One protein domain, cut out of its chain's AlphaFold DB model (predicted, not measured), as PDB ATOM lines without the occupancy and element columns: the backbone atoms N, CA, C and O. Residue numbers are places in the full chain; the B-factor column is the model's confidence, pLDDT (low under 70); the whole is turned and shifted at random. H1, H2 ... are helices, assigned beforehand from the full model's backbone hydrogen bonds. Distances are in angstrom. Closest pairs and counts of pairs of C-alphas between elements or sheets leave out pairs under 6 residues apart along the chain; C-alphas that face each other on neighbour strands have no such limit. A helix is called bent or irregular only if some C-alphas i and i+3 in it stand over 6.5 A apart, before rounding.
ATOM      1  N   ARG A   4      12.173  15.024 -17.524       91.19
ATOM      2  CA  ARG A   4      10.752  15.381 -17.621       91.19
ATOM      3  C   ARG A   4      10.266  16.154 -16.397       91.19
ATOM      4  O   ARG A   4       9.535  17.127 -16.561       91.19
ATOM      5  N   VAL A   5      10.721  15.792 -15.196       94.25
ATOM      6  CA  VAL A   5      10.400  16.524 -13.957       94.25
ATOM      7  C   VAL A   5      10.917  17.959 -14.045       94.25
ATOM      8  O   VAL A   5      10.175  18.903 -13.779       94.25
ATOM      9  N   ASP A   6      12.164  18.145 -14.484       94.62
ATOM     10  CA  ASP A   6      12.739  19.483 -14.655       94.62
ATOM     11  C   ASP A   6      11.999  20.291 -15.734       94.62
ATOM     12  O   ASP A   6      11.746  21.486 -15.550       94.62
ATOM     13  N   ALA A   7      11.569  19.645 -16.823       94.75
ATOM     14  CA  ALA A   7      10.750  20.281 -17.853       94.75
ATOM     15  C   ALA A   7       9.374  20.728 -17.322       94.75
ATOM     16  O   ALA A   7       8.923  21.830 -17.651       94.75
ATOM     17  N   LEU A   8       8.727  19.923 -16.474       94.62
ATOM     18  CA  LEU A   8       7.455  20.260 -15.823       94.62
ATOM     19  C   LEU A   8       7.611  21.434 -14.850       94.62
ATOM     20  O   LEU A   8       6.808  22.369 -14.872       94.62
ATOM     21  N   VAL A   9       8.685  21.439 -14.058       95.56
ATOM     22  CA  VAL A   9       9.019  22.544 -13.147       95.56
ATOM     23  C   VAL A   9       9.285  23.837 -13.921       95.56
ATOM     24  O   VAL A   9       8.743  24.894 -13.586       95.56
ATOM     25  N   ALA A  10      10.076  23.770 -14.994       95.25
ATOM     26  CA  ALA A  10      10.320  24.911 -15.871       95.25
ATOM     27  C   ALA A  10       9.027  25.390 -16.557       95.25
ATOM     28  O   ALA A  10       8.798  26.595 -16.688       95.25
ATOM     29  N   GLY A  11       8.158  24.458 -16.959       94.19
ATOM     30  CA  GLY A  11       6.817  24.731 -17.470       94.19
ATOM     31  C   GLY A  11       5.980  25.541 -16.484       94.19
ATOM     32  O   GLY A  11       5.525  26.630 -16.832       94.19
ATOM     33  N   TYR A  12       5.863  25.076 -15.239       94.69
ATOM     34  CA  TYR A  12       5.135  25.777 -14.179       94.69
ATOM     35  C   TYR A  12       5.659  27.201 -13.954       94.69
ATOM     36  O   TYR A  12       4.885  28.156 -13.939       94.69
ATOM     37  N   ARG A  13       6.982  27.378 -13.855       94.62
ATOM     38  CA  ARG A  13       7.587  28.708 -13.666       94.62
ATOM     39  C   ARG A  13       7.272  29.660 -14.822       94.62
ATOM     40  O   ARG A  13       7.001  30.840 -14.592       94.62
ATOM     41  N   ARG A  14       7.264  29.157 -16.062       94.38
ATOM     42  CA  ARG A  14       6.831  29.939 -17.231       94.38
ATOM     43  C   ARG A  14       5.354  30.312 -17.144       94.38
ATOM     44  O   ARG A  14       5.028  31.468 -17.389       94.38
ATOM     45  N   GLU A  15       4.475  29.387 -16.763       92.88
ATOM     46  CA  GLU A  15       3.045  29.682 -16.570       92.88
ATOM     47  C   GLU A  15       2.821  30.757 -15.501       92.88
ATOM     48  O   GLU A  15       2.072  31.705 -15.731       92.88
ATOM     49  N   VAL A  16       3.523  30.667 -14.368       92.00
ATOM     50  CA  VAL A  16       3.475  31.674 -13.298       92.00
ATOM     51  C   VAL A  16       3.870  33.053 -13.822       92.00
ATOM     52  O   VAL A  16       3.165  34.031 -13.555       92.00
ATOM     53  N   ARG A  17       4.958  33.132 -14.599       92.62
ATOM     54  CA  ARG A  17       5.414  34.382 -15.217       92.62
ATOM     55  C   ARG A  17       4.396  34.923 -16.218       92.62
ATOM     56  O   ARG A  17       4.083  36.107 -16.159       92.62
ATOM     57  N   HIS A  18       3.854  34.085 -17.100       90.88
ATOM     58  CA  HIS A  18       2.841  34.511 -18.069       90.88
ATOM     59  C   HIS A  18       1.572  35.018 -17.389       90.88
ATOM     60  O   HIS A  18       1.080  36.087 -17.742       90.88
ATOM     61  N   ARG A  19       1.076  34.316 -16.364       90.12
ATOM     62  CA  ARG A  19      -0.074  34.777 -15.579       90.12
ATOM     63  C   ARG A  19       0.199  36.122 -14.918       90.12
ATOM     64  O   ARG A  19      -0.671  36.989 -14.933       90.12
ATOM     65  N   TRP A  20       1.385  36.303 -14.340       90.12
ATOM     66  CA  TRP A  20       1.778  37.574 -13.733       90.12
ATOM     67  C   TRP A  20       1.796  38.705 -14.769       90.12
ATOM     68  O   TRP A  20       1.160  39.732 -14.548       90.12
ATOM     69  N   LEU A  21       2.431  38.482 -15.924       90.50
ATOM     70  CA  LEU A  21       2.473  39.450 -17.024       90.50
ATOM     71  C   LEU A  21       1.071  39.822 -17.517       90.50
ATOM     72  O   LEU A  21       0.767  41.005 -17.624       90.50
ATOM     73  N   LEU A  22       0.201  38.837 -17.757       87.12
ATOM     74  CA  LEU A  22      -1.173  39.077 -18.211       87.12
ATOM     75  C   LEU A  22      -2.008  39.815 -17.165       87.12
ATOM     76  O   LEU A  22      -2.792  40.692 -17.512       87.12
ATOM     77  N   THR A  23      -1.814  39.505 -15.883       87.88
ATOM     78  CA  THR A  23      -2.506  40.198 -14.790       87.88
ATOM     79  C   THR A  23      -2.096  41.670 -14.735       87.88
ATOM     80  O   THR A  23      -2.950  42.542 -14.596       87.88
ATOM     81  N   TRP A  24      -0.800  41.966 -14.871       89.62
ATOM     82  CA  TRP A  24      -0.316  43.346 -14.922       89.62
ATOM     83  C   TRP A  24      -0.755  44.078 -16.181       89.62
ATOM     84  O   TRP A  24      -1.212  45.212 -16.075       89.62
ATOM     85  N   ALA A  25      -0.686  43.428 -17.343       86.81
ATOM     86  CA  ALA A  25      -1.198  43.987 -18.587       86.81
ATOM     87  C   ALA A  25      -2.687  44.343 -18.449       86.81
ATOM     88  O   ALA A  25      -3.070  45.469 -18.744       86.81
ATOM     89  N   GLY A  26      -3.500  43.436 -17.899       86.19
ATOM     90  CA  GLY A  26      -4.913  43.690 -17.615       86.19
ATOM     91  C   GLY A  26      -5.123  44.886 -16.686       86.19
ATOM     92  O   GLY A  26      -5.908  45.769 -17.008       86.19
ATOM     93  N   ARG A  27      -4.370  44.979 -15.580       88.00
ATOM     94  CA  ARG A  27      -4.438  46.128 -14.655       88.00
ATOM     95  C   ARG A  27      -4.085  47.454 -15.328       88.00
ATOM     96  O   ARG A  27      -4.760  48.448 -15.080       88.00
ATOM     97  N   LEU A  28      -3.049  47.472 -16.168       90.00
ATOM     98  CA  LEU A  28      -2.638  48.670 -16.903       90.00
ATOM     99  C   LEU A  28      -3.688  49.082 -17.936       90.00
ATOM    100  O   LEU A  28      -4.016  50.262 -18.020       90.00
ATOM    101  N   VAL A  29      -4.262  48.122 -18.669       86.75
ATOM    102  CA  VAL A  29      -5.364  48.385 -19.607       86.75
ATOM    103  C   VAL A  29      -6.586  48.914 -18.857       86.75
ATOM    104  O   VAL A  29      -7.138  49.931 -19.256       86.75
ATOM    105  N   SER A  30      -6.985  48.302 -17.738       85.75
ATOM    106  CA  SER A  30      -8.102  48.799 -16.924       85.75
ATOM    107  C   SER A  30      -7.858  50.214 -16.399       85.75
ATOM    108  O   SER A  30      -8.773  51.033 -16.438       85.75
ATOM    109  N   LEU A  31      -6.637  50.524 -15.946       89.88
ATOM    110  CA  LEU A  31      -6.273  51.875 -15.516       89.88
ATOM    111  C   LEU A  31      -6.369  52.874 -16.675       89.88
ATOM    112  O   LEU A  31      -6.956  53.939 -16.511       89.88
ATOM    113  N   TYR A  32      -5.835  52.519 -17.844       87.38
ATOM    114  CA  TYR A  32      -5.929  53.342 -19.048       87.38
ATOM    115  C   TYR A  32      -7.386  53.625 -19.432       87.38
ATOM    116  O   TYR A  32      -7.756  54.782 -19.621       87.38
ATOM    117  N   LEU A  33      -8.233  52.591 -19.478       86.25
ATOM    118  CA  LEU A  33      -9.655  52.737 -19.793       86.25
ATOM    119  C   LEU A  33     -10.380  53.603 -18.755       86.25
ATOM    120  O   LEU A  33     -11.220  54.411 -19.133       86.25
ATOM    121  N   ALA A  34     -10.038  53.486 -17.469       86.81
ATOM    122  CA  ALA A  34     -10.614  54.319 -16.415       86.81
ATOM    123  C   ALA A  34     -10.228  55.801 -16.563       86.81
ATOM    124  O   ALA A  34     -11.081  56.676 -16.430       86.81
ATOM    125  N   VAL A  35      -8.962  56.094 -16.881       88.38
ATOM    126  CA  VAL A  35      -8.507  57.469 -17.150       88.38
ATOM    127  C   VAL A  35      -9.205  58.038 -18.385       88.38
ATOM    128  O   VAL A  35      -9.713  59.157 -18.339       88.38
ATOM    129  N   LEU A  36      -9.291  57.253 -19.463       84.00
ATOM    130  CA  LEU A  36      -9.987  57.646 -20.687       84.00
ATOM    131  C   LEU A  36     -11.480  57.906 -20.433       84.00
ATOM    132  O   LEU A  36     -12.036  58.868 -20.951       84.00
ATOM    133  N   TYR A  37     -12.111  57.093 -19.585       84.12
ATOM    134  CA  TYR A  37     -13.508  57.258 -19.188       84.12
ATOM    135  C   TYR A  37     -13.751  58.585 -18.464       84.12
ATOM    136  O   TYR A  37     -14.676  59.318 -18.810       84.12
ATOM    137  N   ILE A  38     -12.892  58.926 -17.497       85.19
ATOM    138  CA  ILE A  38     -12.968  60.204 -16.775       85.19
ATOM    139  C   ILE A  38     -12.756  61.379 -17.737       85.19
ATOM    140  O   ILE A  38     -13.500  62.357 -17.672       85.19
ATOM    141  N   TYR A  39     -11.784  61.276 -18.648       83.75
ATOM    142  CA  TYR A  39     -11.527  62.301 -19.659       83.75
ATOM    143  C   TYR A  39     -12.753  62.554 -20.545       83.75
ATOM    144  O   TYR A  39     -13.159  63.705 -20.696       83.75
ATOM    145  N   LEU A  40     -13.382  61.498 -21.076       80.62
ATOM    146  CA  LEU A  40     -14.585  61.631 -21.905       80.62
ATOM    147  C   LEU A  40     -15.719  62.319 -21.141       80.62
ATOM    148  O   LEU A  40     -16.311  63.264 -21.657       80.62
ATOM    149  N   LEU A  41     -15.976  61.905 -19.896       80.12
ATOM    150  CA  LEU A  41     -17.016  62.515 -19.064       80.12
ATOM    151  C   LEU A  41     -16.763  64.001 -18.784       80.12
ATOM    152  O   LEU A  41     -17.712  64.779 -18.786       80.12
ATOM    153  N   MET A  42     -15.511  64.392 -18.526       82.38
ATOM    154  CA  MET A  42     -15.171  65.776 -18.180       82.38
ATOM    155  C   MET A  42     -15.073  66.706 -19.393       82.38
ATOM    156  O   MET A  42     -15.394  67.884 -19.264       82.38
ATOM    157  N   VAL A  43     -14.591  66.212 -20.538       79.94
ATOM    158  CA  VAL A  43     -14.223  67.059 -21.688       79.94
ATOM    159  C   VAL A  43     -15.253  67.009 -22.813       79.94
ATOM    160  O   VAL A  43     -15.554  68.047 -23.391       79.94
ATOM    161  N   LEU A  44     -15.793  65.830 -23.130       73.25
ATOM    162  CA  LEU A  44     -16.698  65.642 -24.272       73.25
ATOM    163  C   LEU A  44     -18.160  65.432 -23.873       73.25
ATOM    164  O   LEU A  44     -19.058  65.703 -24.665       73.25
ATOM    165  N   GLY A  45     -18.403  65.003 -22.636       68.69
ATOM    166  CA  GLY A  45     -19.736  64.669 -22.156       68.69
ATOM    167  C   GLY A  45     -20.196  63.281 -22.609       68.69
ATOM    168  O   GLY A  45     -19.574  62.605 -23.425       68.69
ATOM    169  N   HIS A  46     -21.298  62.823 -22.020       69.25
ATOM    170  CA  HIS A  46     -21.807  61.456 -22.187       69.25
ATOM    171  C   HIS A  46     -22.422  61.144 -23.562       69.25
ATOM    172  O   HIS A  46     -22.633  59.973 -23.872       69.25
ATOM    173  N   ASP A  47     -22.714  62.171 -24.364       67.81
ATOM    174  CA  ASP A  47     -23.407  62.032 -25.649       67.81
ATOM    175  C   ASP A  47     -22.464  61.637 -26.794       67.81
ATOM    176  O   ASP A  47     -22.916  61.328 -27.898       67.81
ATOM    177  N   ASP A  48     -21.152  61.630 -26.548       72.88
ATOM    178  CA  ASP A  48     -20.180  61.272 -27.568       72.88
ATOM    179  C   ASP A  48     -20.271  59.766 -27.907       72.88
ATOM    180  O   ASP A  48     -20.183  58.921 -27.006       72.88
ATOM    181  N   PRO A  49     -20.404  59.373 -29.191       71.00
ATOM    182  CA  PRO A  49     -20.454  57.965 -29.602       71.00
ATOM    183  C   PRO A  49     -19.225  57.155 -29.150       71.00
ATOM    184  O   PRO A  49     -19.300  55.929 -28.999       71.00
ATOM    185  N   PHE A  50     -18.106  57.823 -28.867       77.06
ATOM    186  CA  PHE A  50     -16.903  57.221 -28.312       77.06
ATOM    187  C   PHE A  50     -17.132  56.626 -26.913       77.06
ATOM    188  O   PHE A  50     -16.523  55.607 -26.573       77.06
ATOM    189  N   TYR A  51     -18.082  57.162 -26.140       74.69
ATOM    190  CA  TYR A  51     -18.480  56.630 -24.836       74.69
ATOM    191  C   TYR A  51     -19.028  55.195 -24.935       74.69
ATOM    192  O   TYR A  51     -18.675  54.333 -24.122       74.69
ATOM    193  N   ILE A  52     -19.837  54.884 -25.956       79.06
ATOM    194  CA  ILE A  52     -20.374  53.527 -26.177       79.06
ATOM    195  C   ILE A  52     -19.235  52.548 -26.476       79.06
ATOM    196  O   ILE A  52     -19.178  51.458 -25.900       79.06
ATOM    197  N   SER A  53     -18.298  52.949 -27.341       79.69
ATOM    198  CA  SER A  53     -17.150  52.114 -27.702       79.69
ATOM    199  C   SER A  53     -16.272  51.790 -26.487       79.69
ATOM    200  O   SER A  53     -15.860  50.643 -26.306       79.69
ATOM    201  N   LEU A  54     -16.067  52.767 -25.596       82.62
ATOM    202  CA  LEU A  54     -15.300  52.585 -24.371       82.62
ATOM    203  C   LEU A  54     -15.972  51.598 -23.408       82.62
ATOM    204  O   LEU A  54     -15.297  50.728 -22.856       82.62
ATOM    205  N   ASN A  55     -17.294  51.682 -23.236       82.88
ATOM    206  CA  ASN A  55     -18.041  50.740 -22.398       82.88
ATOM    207  C   ASN A  55     -17.946  49.301 -22.926       82.88
ATOM    208  O   ASN A  55     -17.727  48.370 -22.147       82.88
ATOM    209  N   LEU A  56     -18.056  49.110 -24.245       83.56
ATOM    210  CA  LEU A  56     -17.896  47.794 -24.867       83.56
ATOM    211  C   LEU A  56     -16.495  47.224 -24.617       83.56
ATOM    212  O   LEU A  56     -16.358  46.064 -24.223       83.56
ATOM    213  N   VAL A  57     -15.451  48.038 -24.774       85.31
ATOM    214  CA  VAL A  57     -14.070  47.604 -24.523       85.31
ATOM    215  C   VAL A  57     -13.828  47.307 -23.049       85.31
ATOM    216  O   VAL A  57     -13.167  46.316 -22.733       85.31
ATOM    217  N   ALA A  58     -14.392  48.098 -22.136       84.62
ATOM    218  CA  ALA A  58     -14.318  47.834 -20.703       84.62
ATOM    219  C   ALA A  58     -14.975  46.492 -20.341       84.62
ATOM    220  O   ALA A  58     -14.367  45.687 -19.630       84.62
ATOM    221  N   LEU A  59     -16.161  46.201 -20.890       84.81
ATOM    222  CA  LEU A  59     -16.859  44.927 -20.693       84.81
ATOM    223  C   LEU A  59     -16.026  43.740 -21.200       84.81
ATOM    224  O   LEU A  59     -15.829  42.761 -20.477       84.81
ATOM    225  N   VAL A  60     -15.499  43.832 -22.424       85.44
ATOM    226  CA  VAL A  60     -14.676  42.768 -23.026       85.44
ATOM    227  C   VAL A  60     -13.363  42.579 -22.254       85.44
ATOM    228  O   VAL A  60     -12.931  41.445 -22.030       85.44
ATOM    229  N   THR A  61     -12.748  43.664 -21.784       85.75
ATOM    230  CA  THR A  61     -11.548  43.610 -20.933       85.75
ATOM    231  C   THR A  61     -11.850  42.922 -19.599       85.75
ATOM    232  O   THR A  61     -11.083  42.063 -19.161       85.75
ATOM    233  N   GLY A  62     -12.998  43.222 -18.981       83.25
ATOM    234  CA  GLY A  62     -13.473  42.531 -17.780       83.25
ATOM    235  C   GLY A  62     -13.674  41.030 -18.009       83.25
ATOM    236  O   GLY A  62     -13.163  40.210 -17.241       83.25
ATOM    237  N   LEU A  63     -14.330  40.653 -19.113       85.94
ATOM    238  CA  LEU A  63     -14.526  39.252 -19.500       85.94
ATOM    239  C   LEU A  63     -13.191  38.526 -19.747       85.94
ATOM    240  O   LEU A  63     -13.038  37.355 -19.398       85.94
ATOM    241  N   SER A  64     -12.187  39.228 -20.270       85.25
ATOM    242  CA  SER A  64     -10.846  38.671 -20.485       85.25
ATOM    243  C   SER A  64     -10.143  38.298 -19.180       85.25
ATOM    244  O   SER A  64      -9.409  37.304 -19.129       85.25
ATOM    245  N   GLY A  65     -10.402  39.046 -18.102       84.62
ATOM    246  CA  GLY A  65      -9.953  38.698 -16.755       84.62
ATOM    247  C   GLY A  65     -10.528  37.361 -16.285       84.62
ATOM    248  O   GLY A  65      -9.783  36.522 -15.775       84.62
ATOM    249  N   PHE A  66     -11.818  37.123 -16.543       86.88
ATOM    250  CA  PHE A  66     -12.485  35.853 -16.248       86.88
ATOM    251  C   PHE A  66     -11.842  34.701 -17.027       86.88
ATOM    252  O   PHE A  66     -11.358  33.747 -16.422       86.88
ATOM    253  N   VAL A  67     -11.720  34.818 -18.353       87.50
ATOM    254  CA  VAL A  67     -11.101  33.769 -19.188       87.50
ATOM    255  C   VAL A  67      -9.674  33.452 -18.730       87.50
ATOM    256  O   VAL A  67      -9.292  32.286 -18.640       87.50
ATOM    257  N   THR A  68      -8.891  34.477 -18.386       85.88
ATOM    258  CA  THR A  68      -7.522  34.305 -17.881       85.88
ATOM    259  C   THR A  68      -7.501  33.582 -16.533       85.88
ATOM    260  O   THR A  68      -6.657  32.707 -16.328       85.88
ATOM    261  N   ALA A  69      -8.427  33.901 -15.622       86.00
ATOM    262  CA  ALA A  69      -8.539  33.226 -14.332       86.00
ATOM    263  C   ALA A  69      -8.803  31.724 -14.512       86.00
ATOM    264  O   ALA A  69      -8.033  30.915 -14.001       86.00
ATOM    265  N   PHE A  70      -9.795  31.356 -15.329       87.56
ATOM    266  CA  PHE A  70     -10.124  29.955 -15.610       87.56
ATOM    267  C   PHE A  70      -9.030  29.216 -16.394       87.56
ATOM    268  O   PHE A  70      -8.768  28.036 -16.153       87.56
ATOM    269  N   TYR A  71      -8.330  29.895 -17.309       88.06
ATOM    270  CA  TYR A  71      -7.218  29.296 -18.055       88.06
ATOM    271  C   TYR A  71      -6.081  28.823 -17.132       88.06
ATOM    272  O   TYR A  71      -5.511  27.744 -17.340       88.06
ATOM    273  N   TYR A  72      -5.763  29.616 -16.105       88.12
ATOM    274  CA  TYR A  72      -4.676  29.346 -15.160       88.12
ATOM    275  C   TYR A  72      -5.132  28.765 -13.813       88.12
ATOM    276  O   TYR A  72      -4.286  28.601 -12.933       88.12
ATOM    277  N   GLU A  73      -6.420  28.462 -13.644       87.69
ATOM    278  CA  GLU A  73      -6.993  27.969 -12.383       87.69
ATOM    279  C   GLU A  73      -6.327  26.662 -11.930       87.69
ATOM    280  O   GLU A  73      -5.936  26.523 -10.774       87.69
ATOM    281  N   VAL A  74      -6.107  25.730 -12.866       91.06
ATOM    282  CA  VAL A  74      -5.320  24.512 -12.629       91.06
ATOM    283  C   VAL A  74      -3.998  24.596 -13.408       91.06
ATOM    284  O   VAL A  74      -4.014  24.605 -14.652       91.06
ATOM    285  N   PRO A  75      -2.839  24.645 -12.718       92.44
ATOM    286  CA  PRO A  75      -1.526  24.666 -13.355       92.44
ATOM    287  C   PRO A  75      -1.274  23.423 -14.210       92.44
ATOM    288  O   PRO A  75      -1.716  22.325 -13.866       92.44
ATOM    289  N   GLY A  76      -0.503  23.567 -15.290       91.62
ATOM    290  CA  GLY A  76      -0.237  22.471 -16.229       91.62
ATOM    291  C   GLY A  76       0.371  21.233 -15.558       91.62
ATOM    292  O   GLY A  76      -0.036  20.113 -15.853       91.62
ATOM    293  N   VAL A  77       1.263  21.434 -14.581       93.81
ATOM    294  CA  VAL A  77       1.877  20.344 -13.799       93.81
ATOM    295  C   VAL A  77       0.854  19.545 -12.979       93.81
ATOM    296  O   VAL A  77       0.993  18.337 -12.847       93.81
ATOM    297  N   VAL A  78      -0.212  20.186 -12.492       94.06
ATOM    298  CA  VAL A  78      -1.295  19.511 -11.757       94.06
ATOM    299  C   VAL A  78      -2.227  18.791 -12.727       94.06
ATOM    300  O   VAL A  78      -2.654  17.678 -12.451       94.06
ATOM    301  N   ARG A  79      -2.493  19.368 -13.906       92.50
ATOM    302  CA  ARG A  79      -3.268  18.689 -14.962       92.50
ATOM    303  C   ARG A  79      -2.566  17.427 -15.463       92.50
ATOM    304  O   ARG A  79      -3.244  16.455 -15.771       92.50
ATOM    305  N   ALA A  80      -1.234  17.409 -15.487       93.25
ATOM    306  CA  ALA A  80      -0.456  16.226 -15.856       93.25
ATOM    307  C   ALA A  80      -0.661  15.034 -14.895       93.25
ATOM    308  O   ALA A  80      -0.480  13.895 -15.315       93.25
ATOM    309  N   LEU A  81      -1.123  15.263 -13.656       94.38
ATOM    310  CA  LEU A  81      -1.529  14.184 -12.741       94.38
ATOM    311  C   LEU A  81      -2.756  13.406 -13.236       94.38
ATOM    312  O   LEU A  81      -2.940  12.260 -12.843       94.38
ATOM    313  N   HIS A  82      -3.581  14.026 -14.086       93.50
ATOM    314  CA  HIS A  82      -4.778  13.429 -14.692       93.50
ATOM    315  C   HIS A  82      -4.475  12.732 -16.028       93.50
ATOM    316  O   HIS A  82      -5.392  12.328 -16.740       93.50
ATOM    317  N   SER A  83      -3.196  12.631 -16.408       90.94
ATOM    318  CA  SER A  83      -2.776  11.954 -17.634       90.94
ATOM    319  C   SER A  83      -3.084  10.450 -17.572       90.94
ATOM    320  O   SER A  83      -2.861   9.836 -16.529       90.94
ATOM    321  N   PRO A  84      -3.512   9.823 -18.686       91.31
ATOM    322  CA  PRO A  84      -3.627   8.368 -18.773       91.31
ATOM    323  C   PRO A  84      -2.260   7.659 -18.785       91.31
ATOM    324  O   PRO A  84      -2.208   6.453 -18.569       91.31
ATOM    325  N   ASP A  85      -1.162   8.381 -19.046       94.06
ATOM    326  CA  ASP A  85       0.203   7.852 -18.944       94.06
ATOM    327  C   ASP A  85       0.671   7.860 -17.472       94.06
ATOM    328  O   ASP A  85       0.911   8.945 -16.924       94.06
ATOM    329  N   PRO A  86       0.841   6.683 -16.833       92.56
ATOM    330  CA  PRO A  86       1.248   6.594 -15.435       92.56
ATOM    331  C   PRO A  86       2.656   7.152 -15.199       92.56
ATOM    332  O   PRO A  86       2.882   7.784 -14.171       92.56
ATOM    333  N   ALA A  87       3.576   7.011 -16.161       93.25
ATOM    334  CA  ALA A  87       4.932   7.535 -16.019       93.25
ATOM    335  C   ALA A  87       4.931   9.070 -15.990       93.25
ATOM    336  O   ALA A  87       5.617   9.682 -15.171       93.25
ATOM    337  N   LEU A  88       4.112   9.704 -16.840       93.75
ATOM    338  CA  LEU A  88       3.931  11.155 -16.813       93.75
ATOM    339  C   LEU A  88       3.264  11.620 -15.514       93.75
ATOM    340  O   LEU A  88       3.648  12.652 -14.967       93.75
ATOM    341  N   ALA A  89       2.279  10.873 -15.017       93.75
ATOM    342  CA  ALA A  89       1.598  11.211 -13.775       93.75
ATOM    343  C   ALA A  89       2.535  11.082 -12.552       93.75
ATOM    344  O   ALA A  89       2.432  11.880 -11.617       93.75
ATOM    345  N   ASP A  90       3.472  10.132 -12.567       95.38
ATOM    346  CA  ASP A  90       4.502   9.970 -11.533       95.38
ATOM    347  C   ASP A  90       5.544  11.098 -11.583       95.38
ATOM    348  O   ASP A  90       5.838  11.717 -10.556       95.38
ATOM    349  N   ASP A  91       6.044  11.436 -12.779       95.81
ATOM    350  CA  ASP A  91       6.925  12.594 -12.987       95.81
ATOM    351  C   ASP A  91       6.234  13.904 -12.544       95.81
ATOM    352  O   ASP A  91       6.852  14.771 -11.916       95.81
ATOM    353  N   ALA A  92       4.938  14.054 -12.831       95.06
ATOM    354  CA  ALA A  92       4.137  15.201 -12.410       95.06
ATOM    355  C   ALA A  92       3.985  15.280 -10.891       95.06
ATOM    356  O   ALA A  92       4.109  16.369 -10.328       95.06
ATOM    357  N   TRP A  93       3.788  14.149 -10.213       96.31
ATOM    358  CA  TRP A  93       3.742  14.120  -8.755       96.31
ATOM    359  C   TRP A  93       5.083  14.523  -8.136       96.31
ATOM    360  O   TRP A  93       5.118  15.373  -7.246       96.31
ATOM    361  N   ALA A  94       6.198  14.020  -8.670       95.88
ATOM    362  CA  ALA A  94       7.532  14.436  -8.237       95.88
ATOM    363  C   ALA A  94       7.778  15.945  -8.452       95.88
ATOM    364  O   ALA A  94       8.379  16.612  -7.606       95.88
ATOM    365  N   ALA A  95       7.290  16.508  -9.562       95.88
ATOM    366  CA  ALA A  95       7.366  17.946  -9.825       95.88
ATOM    367  C   ALA A  95       6.498  18.766  -8.852       95.88
ATOM    368  O   ALA A  95       6.942  19.816  -8.383       95.88
ATOM    369  N   VAL A  96       5.290  18.290  -8.526       95.44
ATOM    370  CA  VAL A  96       4.399  18.912  -7.533       95.44
ATOM    371  C   VAL A  96       5.046  18.924  -6.156       95.44
ATOM    372  O   VAL A  96       5.075  19.981  -5.537       95.44
ATOM    373  N   GLU A  97       5.626  17.813  -5.702       95.06
ATOM    374  CA  GLU A  97       6.311  17.748  -4.405       95.06
ATOM    375  C   GLU A  97       7.467  18.752  -4.315       95.06
ATOM    376  O   GLU A  97       7.625  19.449  -3.312       95.06
ATOM    377  N   ARG A  98       8.226  18.930  -5.401       94.62
ATOM    378  CA  ARG A  98       9.310  19.922  -5.454       94.62
ATOM    379  C   ARG A  98       8.811  21.368  -5.430       94.62
ATOM    380  O   ARG A  98       9.504  22.252  -4.933       94.62
ATOM    381  N   LEU A  99       7.636  21.617  -6.000       94.94
ATOM    382  CA  LEU A  99       7.003  22.936  -6.073       94.94
ATOM    383  C   LEU A  99       6.022  23.194  -4.928       94.94
ATOM    384  O   LEU A  99       5.489  24.297  -4.835       94.94
ATOM    385  N   ARG A 100       5.791  22.211  -4.054       92.56
ATOM    386  CA  ARG A 100       4.783  22.208  -2.990       92.56
ATOM    387  C   ARG A 100       4.666  23.531  -2.218       92.56
ATOM    388  O   ARG A 100       3.538  24.021  -2.132       92.56
ATOM    389  N   PRO A 101       5.758  24.156  -1.716       91.31
ATOM    390  CA  PRO A 101       5.651  25.399  -0.944       91.31
ATOM    391  C   PRO A 101       5.133  26.594  -1.758       91.31
ATOM    392  O   PRO A 101       4.514  27.489  -1.194       91.31
ATOM    393  N   GLU A 102       5.358  26.616  -3.071       92.06
ATOM    394  CA  GLU A 102       4.914  27.701  -3.957       92.06
ATOM    395  C   GLU A 102       3.557  27.385  -4.603       92.06
ATOM    396  O   GLU A 102       2.693  28.253  -4.748       92.06
ATOM    397  N   LEU A 103       3.364  26.126  -5.000       93.12
ATOM    398  CA  LEU A 103       2.237  25.676  -5.804       93.12
ATOM    399  C   LEU A 103       0.971  25.487  -4.978       93.12
ATOM    400  O   LEU A 103      -0.073  25.996  -5.385       93.12
ATOM    401  N   LEU A 104       1.040  24.774  -3.846       93.06
ATOM    402  CA  LEU A 104      -0.164  24.430  -3.084       93.06
ATOM    403  C   LEU A 104      -0.864  25.663  -2.503       93.06
ATOM    404  O   LEU A 104      -2.062  25.790  -2.743       93.06
ATOM    405  N   PRO A 105      -0.188  26.617  -1.828       91.69
ATOM    406  CA  PRO A 105      -0.883  27.777  -1.272       91.69
ATOM    407  C   PRO A 105      -1.646  28.568  -2.336       91.69
ATOM    408  O   PRO A 105      -2.798  28.945  -2.132       91.69
ATOM    409  N   ARG A 106      -1.028  28.763  -3.506       90.69
ATOM    410  CA  ARG A 106      -1.649  29.467  -4.629       90.69
ATOM    411  C   ARG A 106      -2.812  28.680  -5.225       90.69
ATOM    412  O   ARG A 106      -3.867  29.257  -5.453       90.69
ATOM    413  N   LEU A 107      -2.630  27.381  -5.444       92.50
ATOM    414  CA  LEU A 107      -3.678  26.524  -5.984       92.50
ATOM    415  C   LEU A 107      -4.901  26.501  -5.063       92.50
ATOM    416  O   LEU A 107      -6.012  26.660  -5.542       92.50
ATOM    417  N   LEU A 108      -4.724  26.363  -3.747       92.62
ATOM    418  CA  LEU A 108      -5.850  26.331  -2.806       92.62
ATOM    419  C   LEU A 108      -6.618  27.667  -2.769       92.62
ATOM    420  O   LEU A 108      -7.836  27.670  -2.585       92.62
ATOM    421  N   VAL A 109      -5.926  28.795  -2.986       91.00
ATOM    422  CA  VAL A 109      -6.559  30.110  -3.191       91.00
ATOM    423  C   VAL A 109      -7.357  30.134  -4.493       91.00
ATOM    424  O   VAL A 109      -8.519  30.523  -4.477       91.00
ATOM    425  N   ASP A 110      -6.758  29.695  -5.602       89.06
ATOM    426  CA  ASP A 110      -7.408  29.671  -6.921       89.06
ATOM    427  C   ASP A 110      -8.622  28.730  -6.945       89.06
ATOM    428  O   ASP A 110      -9.627  29.013  -7.589       89.06
ATOM    429  N   LEU A 111      -8.572  27.641  -6.173       88.12
ATOM    430  CA  LEU A 111      -9.688  26.718  -6.004       88.12
ATOM    431  C   LEU A 111     -10.811  27.276  -5.113       88.12
ATOM    432  O   LEU A 111     -11.858  26.634  -5.016       88.12
ATOM    433  N   ASN A 112     -10.617  28.463  -4.530       89.62
ATOM    434  CA  ASN A 112     -11.538  29.160  -3.637       89.62
ATOM    435  C   ASN A 112     -11.882  28.378  -2.355       89.62
ATOM    436  O   ASN A 112     -13.019  28.402  -1.890       89.62
ATOM    437  N   LEU A 113     -10.901  27.674  -1.779       89.19
ATOM    438  CA  LEU A 113     -11.093  26.961  -0.512       89.19
ATOM    439  C   LEU A 113     -11.127  27.924   0.686       89.19
ATOM    440  O   LEU A 113     -10.474  28.971   0.615       89.19
ATOM    441  N   PRO A 114     -11.817  27.597   1.793       90.06
ATOM    442  CA  PRO A 114     -11.865  28.440   2.992       90.06
ATOM    443  C   PRO A 114     -10.462  28.725   3.571       90.06
ATOM    444  O   PRO A 114      -9.658  27.796   3.657       90.06
ATOM    445  N   PRO A 115     -10.105  29.983   3.924       89.00
ATOM    446  CA  PRO A 115      -8.750  30.359   4.359       89.00
ATOM    447  C   PRO A 115      -8.203  29.570   5.556       89.00
ATOM    448  O   PRO A 115      -6.997  29.365   5.650       89.00
ATOM    449  N   ASP A 116      -9.096  29.152   6.439       91.50
ATOM    450  CA  ASP A 116      -8.893  28.365   7.650       91.50
ATOM    451  C   ASP A 116      -8.495  26.908   7.366       91.50
ATOM    452  O   ASP A 116      -7.663  26.353   8.081       91.50
ATOM    453  N   GLU A 117      -8.985  26.317   6.275       89.12
ATOM    454  CA  GLU A 117      -8.663  24.935   5.889       89.12
ATOM    455  C   GLU A 117      -7.354  24.824   5.085       89.12
ATOM    456  O   GLU A 117      -6.683  23.787   5.086       89.12
ATOM    457  N   ARG A 118      -6.948  25.901   4.394       90.75
ATOM    458  CA  ARG A 118      -5.798  25.888   3.464       90.75
ATOM    459  C   ARG A 118      -4.470  25.449   4.095       90.75
ATOM    460  O   ARG A 118      -3.763  24.692   3.433       90.75
ATOM    461  N   PRO A 119      -4.069  25.906   5.302       88.56
ATOM    462  CA  PRO A 119      -2.763  25.561   5.862       88.56
ATOM    463  C   PRO A 119      -2.632  24.067   6.155       88.56
ATOM    464  O   PRO A 119      -1.574  23.487   5.914       88.56
ATOM    465  N   GLU A 120      -3.708  23.452   6.648       88.12
ATOM    466  CA  GLU A 120      -3.729  22.030   6.976       88.12
ATOM    467  C   GLU A 120      -3.786  21.176   5.711       88.12
ATOM    468  O   GLU A 120      -3.006  20.233   5.558       88.12
ATOM    469  N   LEU A 121      -4.619  21.571   4.742       88.12
ATOM    470  CA  LEU A 121      -4.652  20.932   3.430       88.12
ATOM    471  C   LEU A 121      -3.290  21.021   2.736       88.12
ATOM    472  O   LEU A 121      -2.781  20.010   2.274       88.12
ATOM    473  N   ALA A 122      -2.623  22.177   2.727       88.12
ATOM    474  CA  ALA A 122      -1.307  22.324   2.094       88.12
ATOM    475  C   ALA A 122      -0.232  21.371   2.664       88.12
ATOM    476  O   ALA A 122       0.734  21.045   1.969       88.12
ATOM    477  N   ARG A 123      -0.382  20.917   3.915       85.94
ATOM    478  CA  ARG A 123       0.536  19.964   4.560       85.94
ATOM    479  C   ARG A 123       0.134  18.512   4.313       85.94
ATOM    480  O   ARG A 123       0.999  17.694   4.006       85.94
ATOM    481  N   SER A 124      -1.154  18.208   4.433       89.38
ATOM    482  CA  SER A 124      -1.687  16.841   4.439       89.38
ATOM    483  C   SER A 124      -2.099  16.311   3.063       89.38
ATOM    484  O   SER A 124      -2.277  15.101   2.921       89.38
ATOM    485  N   LEU A 125      -2.236  17.174   2.047       92.44
ATOM    486  CA  LEU A 125      -2.710  16.758   0.727       92.44
ATOM    487  C   LEU A 125      -1.747  15.751   0.091       92.44
ATOM    488  O   LEU A 125      -0.565  16.034  -0.119       92.44
ATOM    489  N   ASP A 126      -2.278  14.588  -0.250       93.75
ATOM    490  CA  ASP A 126      -1.596  13.546  -0.999       93.75
ATOM    491  C   ASP A 126      -1.981  13.600  -2.487       93.75
ATOM    492  O   ASP A 126      -2.794  14.421  -2.931       93.75
ATOM    493  N   ARG A 127      -1.390  12.709  -3.290       94.12
ATOM    494  CA  ARG A 127      -1.639  12.658  -4.737       94.12
ATOM    495  C   ARG A 127      -3.113  12.436  -5.054       94.12
ATOM    496  O   ARG A 127      -3.669  13.137  -5.897       94.12
ATOM    497  N   ALA A 128      -3.744  11.473  -4.384       93.75
ATOM    498  CA  ALA A 128      -5.142  11.131  -4.618       93.75
ATOM    499  C   ALA A 128      -6.079  12.274  -4.196       93.75
ATOM    500  O   ALA A 128      -7.029  12.594  -4.912       93.75
ATOM    501  N   GLY A 129      -5.799  12.930  -3.068       92.50
ATOM    502  CA  GLY A 129      -6.487  14.135  -2.618       92.50
ATOM    503  C   GLY A 129      -6.397  15.263  -3.637       92.50
ATOM    504  O   GLY A 129      -7.429  15.818  -4.011       92.50
ATOM    505  N   LEU A 130      -5.199  15.549  -4.154       93.12
ATOM    506  CA  LEU A 130      -4.994  16.602  -5.148       93.12
ATOM    507  C   LEU A 130      -5.703  16.308  -6.478       93.12
ATOM    508  O   LEU A 130      -6.308  17.209  -7.063       93.12
ATOM    509  N   VAL A 131      -5.665  15.057  -6.946       94.38
ATOM    510  CA  VAL A 131      -6.397  14.629  -8.148       94.38
ATOM    511  C   VAL A 131      -7.897  14.829  -7.945       94.38
ATOM    512  O   VAL A 131      -8.503  15.561  -8.719       94.38
ATOM    513  N   ARG A 132      -8.487  14.291  -6.869       93.38
ATOM    514  CA  ARG A 132      -9.927  14.456  -6.583       93.38
ATOM    515  C   ARG A 132     -10.335  15.925  -6.494       93.38
ATOM    516  O   ARG A 132     -11.327  16.329  -7.090       93.38
ATOM    517  N   LEU A 133      -9.542  16.734  -5.795       92.69
ATOM    518  CA  LEU A 133      -9.814  18.156  -5.595       92.69
ATOM    519  C   LEU A 133      -9.813  18.948  -6.914       92.69
ATOM    520  O   LEU A 133     -10.527  19.941  -7.051       92.69
ATOM    521  N   THR A 134      -9.011  18.520  -7.890       93.19
ATOM    522  CA  THR A 134      -8.832  19.236  -9.161       93.19
ATOM    523  C   THR A 134      -9.554  18.592 -10.342       93.19
ATOM    524  O   THR A 134      -9.558  19.175 -11.421       93.19
ATOM    525  N   GLU A 135     -10.210  17.446 -10.163       90.69
ATOM    526  CA  GLU A 135     -10.779  16.621 -11.239       90.69
ATOM    527  C   GLU A 135     -11.828  17.341 -12.097       90.69
ATOM    528  O   GLU A 135     -11.835  17.210 -13.323       90.69
ATOM    529  N   ALA A 136     -12.719  18.112 -11.467       87.44
ATOM    530  CA  ALA A 136     -13.741  18.870 -12.187       87.44
ATOM    531  C   ALA A 136     -13.093  19.933 -13.092       87.44
ATOM    532  O   ALA A 136     -13.307  19.944 -14.300       87.44
ATOM    533  N   ARG A 137     -12.199  20.751 -12.525       85.94
ATOM    534  CA  ARG A 137     -11.547  21.878 -13.213       85.94
ATOM    535  C   ARG A 137     -10.454  21.449 -14.195       85.94
ATOM    536  O   ARG A 137     -10.205  22.106 -15.206       85.94
ATOM    537  N   ALA A 138      -9.789  20.324 -13.941       84.31
ATOM    538  CA  ALA A 138      -8.769  19.778 -14.834       84.31
ATOM    539  C   ALA A 138      -9.361  19.296 -16.169       84.31
ATOM    540  O   ALA A 138      -8.650  19.291 -17.180       84.31
ATOM    541  N   ARG A 139     -10.657  18.956 -16.196       79.44
ATOM    542  CA  ARG A 139     -11.398  18.573 -17.409       79.44
ATOM    543  C   ARG A 139     -11.926  19.759 -18.216       79.44
ATOM    544  O   ARG A 139     -12.350  19.569 -19.356       79.44
ATOM    545  N   ASP A 140     -11.848  20.978 -17.686       81.31
ATOM    546  CA  ASP A 140     -12.399  22.141 -18.371       81.31
ATOM    547  C   ASP A 140     -11.622  22.513 -19.636       81.31
ATOM    548  O   ASP A 140     -10.387  22.543 -19.674       81.31
ATOM    549  N   ARG A 141     -12.370  22.903 -20.672       83.19
ATOM    550  CA  ARG A 141     -11.852  23.229 -22.012       83.19
ATOM    551  C   ARG A 141     -11.133  24.577 -22.099       83.19
ATOM    552  O   ARG A 141     -10.680  24.958 -23.178       83.19
ATOM    553  N   TRP A 142     -10.988  25.291 -20.985       84.81
ATOM    554  CA  TRP A 142     -10.361  26.612 -20.949       84.81
ATOM    555  C   TRP A 142      -8.949  26.620 -21.526       84.81
ATOM    556  O   TRP A 142      -8.592  27.576 -22.200       84.81
ATOM    557  N   ARG A 143      -8.166  25.542 -21.376       85.31
ATOM    558  CA  ARG A 143      -6.821  25.454 -21.979       85.31
ATOM    559  C   ARG A 143      -6.823  25.453 -23.509       85.31
ATOM    560  O   ARG A 143      -5.837  25.878 -24.102       85.31
ATOM    561  N   THR A 144      -7.925  25.039 -24.124       85.81
ATOM    562  CA  THR A 144      -8.116  25.063 -25.578       85.81
ATOM    563  C   THR A 144      -8.742  26.378 -26.034       85.81
ATOM    564  O   THR A 144      -8.310  26.954 -27.027       85.81
ATOM    565  N   ILE A 145      -9.746  26.875 -25.303       86.62
ATOM    566  CA  ILE A 145     -10.514  28.072 -25.686       86.62
ATOM    567  C   ILE A 145      -9.743  29.362 -25.372       86.62
ATOM    568  O   ILE A 145      -9.754  30.304 -26.160       86.62
ATOM    569  N   GLY A 146      -9.049  29.400 -24.235       85.38
ATOM    570  CA  GLY A 146      -8.371  30.587 -23.717       85.38
ATOM    571  C   GLY A 146      -7.374  31.217 -24.692       85.38
ATOM    572  O   GLY A 146      -7.461  32.423 -24.895       85.38
ATOM    573  N   PRO A 147      -6.474  30.464 -25.356       87.56
ATOM    574  CA  PRO A 147      -5.532  31.046 -26.311       87.56
ATOM    575  C   PRO A 147      -6.233  31.681 -27.515       87.56
ATOM    576  O   PRO A 147      -5.868  32.779 -27.921       87.56
ATOM    577  N   ILE A 148      -7.273  31.027 -28.048       89.69
ATOM    578  CA  ILE A 148      -8.062  31.538 -29.180       89.69
ATOM    579  C   ILE A 148      -8.755  32.844 -28.780       89.69
ATOM    580  O   ILE A 148      -8.674  33.840 -29.497       89.69
ATOM    581  N   TYR A 149      -9.378  32.852 -27.599       88.06
ATOM    582  CA  TYR A 149     -10.016  34.040 -27.044       88.06
ATOM    583  C   TYR A 149      -9.011  35.180 -26.835       88.06
ATOM    584  O   TYR A 149      -9.271  36.302 -27.252       88.06
ATOM    585  N   LEU A 150      -7.848  34.904 -26.232       85.31
ATOM    586  CA  LEU A 150      -6.828  35.920 -25.952       85.31
ATOM    587  C   LEU A 150      -6.232  36.518 -27.233       85.31
ATOM    588  O   LEU A 150      -5.954  37.715 -27.262       85.31
ATOM    589  N   VAL A 151      -6.074  35.724 -28.297       89.12
ATOM    590  CA  VAL A 151      -5.660  36.234 -29.616       89.12
ATOM    591  C   VAL A 151      -6.730  37.160 -30.192       89.12
ATOM    592  O   VAL A 151      -6.411  38.281 -30.587       89.12
ATOM    593  N   GLY A 152      -7.995  36.732 -30.193       87.62
ATOM    594  CA  GLY A 152      -9.108  37.566 -30.656       87.62
ATOM    595  C   GLY A 152      -9.235  38.866 -29.859       87.62
ATOM    596  O   GLY A 152      -9.385  39.938 -30.442       87.62
ATOM    597  N   PHE A 153      -9.083  38.789 -28.536       86.56
ATOM    598  CA  PHE A 153      -9.058  39.954 -27.656       86.56
ATOM    599  C   PHE A 153      -7.896  40.895 -27.982       86.56
ATOM    600  O   PHE A 153      -8.106  42.099 -28.089       86.56
ATOM    601  N   GLY A 154      -6.686  40.365 -28.187       85.69
ATOM    602  CA  GLY A 154      -5.521  41.167 -28.556       85.69
ATOM    603  C   GLY A 154      -5.732  41.945 -29.857       85.69
ATOM    604  O   GLY A 154      -5.408  43.129 -29.918       85.69
ATOM    605  N   LEU A 155      -6.339  41.312 -30.866       88.38
ATOM    606  CA  LEU A 155      -6.695  41.970 -32.127       88.38
ATOM    607  C   LEU A 155      -7.758  43.059 -31.930       88.38
ATOM    608  O   LEU A 155      -7.603  44.162 -32.452       88.38
ATOM    609  N   ALA A 156      -8.807  42.779 -31.151       86.31
ATOM    610  CA  ALA A 156      -9.853  43.754 -30.850       86.31
ATOM    611  C   ALA A 156      -9.304  44.966 -30.079       86.31
ATOM    612  O   ALA A 156      -9.621  46.107 -30.412       86.31
ATOM    613  N   LEU A 157      -8.437  44.731 -29.090       85.94
ATOM    614  CA  LEU A 157      -7.790  45.787 -28.320       85.94
ATOM    615  C   LEU A 157      -6.860  46.630 -29.199       85.94
ATOM    616  O   LEU A 157      -6.896  47.853 -29.112       85.94
ATOM    617  N   ALA A 158      -6.068  46.004 -30.074       87.38
ATOM    618  CA  ALA A 158      -5.221  46.724 -31.023       87.38
ATOM    619  C   ALA A 158      -6.050  47.596 -31.983       87.38
ATOM    620  O   ALA A 158      -5.716  48.759 -32.193       87.38
ATOM    621  N   GLY A 159      -7.161  47.064 -32.507       87.19
ATOM    622  CA  GLY A 159      -8.100  47.822 -33.334       87.19
ATOM    623  C   GLY A 159      -8.729  49.002 -32.589       87.19
ATOM    624  O   GLY A 159      -8.845  50.089 -33.148       87.19
ATOM    625  N   TYR A 160      -9.069  48.826 -31.310       84.88
ATOM    626  CA  TYR A 160      -9.576  49.918 -30.482       84.88
ATOM    627  C   TYR A 160      -8.521  50.996 -30.219       84.88
ATOM    628  O   TYR A 160      -8.806  52.180 -30.359       84.88
ATOM    629  N   LEU A 161      -7.290  50.608 -29.877       84.69
ATOM    630  CA  LEU A 161      -6.197  51.563 -29.681       84.69
ATOM    631  C   LEU A 161      -5.902  52.346 -30.963       84.69
ATOM    632  O   LEU A 161      -5.654  53.547 -30.896       84.69
ATOM    633  N   TRP A 162      -5.979  51.687 -32.121       87.62
ATOM    634  CA  TRP A 162      -5.890  52.356 -33.414       87.62
ATOM    635  C   TRP A 162      -7.023  53.366 -33.607       87.62
ATOM    636  O   TRP A 162      -6.749  54.516 -33.934       87.62
ATOM    637  N   LEU A 163      -8.272  52.973 -33.326       84.75
ATOM    638  CA  LEU A 163      -9.427  53.868 -33.397       84.75
ATOM    639  C   LEU A 163      -9.220  55.111 -32.523       84.75
ATOM    640  O   LEU A 163      -9.365  56.215 -33.031       84.75
ATOM    641  N   VAL A 164      -8.824  54.934 -31.255       82.00
ATOM    642  CA  VAL A 164      -8.506  56.036 -30.324       82.00
ATOM    643  C   VAL A 164      -7.405  56.933 -30.877       82.00
ATOM    644  O   VAL A 164      -7.512  58.150 -30.792       82.00
ATOM    645  N   HIS A 165      -6.354  56.350 -31.451       83.44
ATOM    646  CA  HIS A 165      -5.235  57.110 -31.994       83.44
ATOM    647  C   HIS A 165      -5.625  57.961 -33.211       83.44
ATOM    648  O   HIS A 165      -5.117  59.066 -33.370       83.44
ATOM    649  N   THR A 166      -6.518  57.450 -34.059       85.81
ATOM    650  CA  THR A 166      -6.997  58.145 -35.266       85.81
ATOM    651  C   THR A 166      -8.225  59.020 -35.032       85.81
ATOM    652  O   THR A 166      -8.717  59.646 -35.968       85.81
ATOM    653  N   TRP A 167      -8.772  59.016 -33.818       79.88
ATOM    654  CA  TRP A 167     -10.007  59.720 -33.526       79.88
ATOM    655  C   TRP A 167      -9.743  61.212 -33.327       79.88
ATOM    656  O   TRP A 167      -8.991  61.622 -32.443       79.88
TER     657      TRP A 167
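This is residues 4 to 167 of the 173 residues of an uncharacterized protein of Nannocystis exedens (UniProt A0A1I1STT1). What shape does the model have? Three long helices, H1, H2 and H7, make a long arm, with H2 touching both H1 and H7, and the short helices H3, H5 and H6 and the bent helix H4 gather as a head at one end, into which the first residues of H1 reach. What is it made of, and how is it spread? The printed part has 164 residues with seven named helices, H1 to H7 in order along the chain, and no named strand, an all-helix class. It is loose, with a radius of gyration of the C-alphas of 20.0 A, and elongated, spanning 60 by 33 by 24 A.

Where does the first helix run? H1, residues 4 to 44, begins with C-alpha 4 at (10.752, 15.381, -17.621) and is 57.7 A long; it is neither bent nor irregular, but only just: C-alphas 41 and 44 are 6.1 A apart. What follows it? H2 is residues 49 to 72, 35.7 A, and H3 is residues 76 to 82, 10.2 A. By its hydrogen bonds H4, residues 86 to 110, was assigned as one helix, but it is bent, with C-alphas 98 and 101 8.0 A apart; its arms are H4a, residues 86 to 98, 18.5 A, and H4b, residues 101 to 110, 15.0 A. Which helices come last? H5 is residues 118 to 124, 10.0 A, and H6 is residues 127 to 138, 14.3 A, irregular with C-alphas 133 and 136 7.7 A apart. H7, residues 142 to 166, 34.8 A, is only just irregular, with C-alphas 144 and 147 6.6 A apart, and ends with C-alpha 166 at (-6.997, 58.145, -35.266).

How do the long helices stand? H1 and H2 form a hairpin and touch, closest at the C-alphas of Leu 33 and Ala 58, 6.8 A, at a shallow tilt of 18 degrees, opposite ways. H2 touches H7 at the C-alphas of Tyr 71 and Trp 142, 5.0 A, at a shallow tilt of 25 degrees, opposite ways; H1 and H7 are apart. What joins the short helices? With residues 4 to 9 alone H1 touches H4a, closest at the C-alphas of Val 5 and Ala 95, 5.3 A; H3 and H4a, a hairpin, touch at the C-alphas of Leu 81 and Ala 89, 4.4 A. H3 touches H6 at the C-alphas of Arg 79 and Ala 138, 5.6 A, and H4b touches H5 at those of Leu 104 and Ala 122, 5.7 A. How do the backbones run? Every O i to N i+4 pair is within hydrogen-bond range in H1, H4a and H5, against 19 of 20 in H2, 4 of 6 in H4b, 6 of 8 in H6, 19 of 21 in H7 and 1 of 3 in H3, where 3 of 4 O i to N i+3 pairs are within range.

How large is it? The two C-alphas farthest apart, those of Val 43 and Ala 87, are 62.8 A apart. Are there cuts or long links? The printed part has no cut and no long link; the link from H4 to H5 is short and the others are tight. Where is confidence low? Residues 45 to 47 are under 70, and the mean pLDDT of the printed part is 88.2.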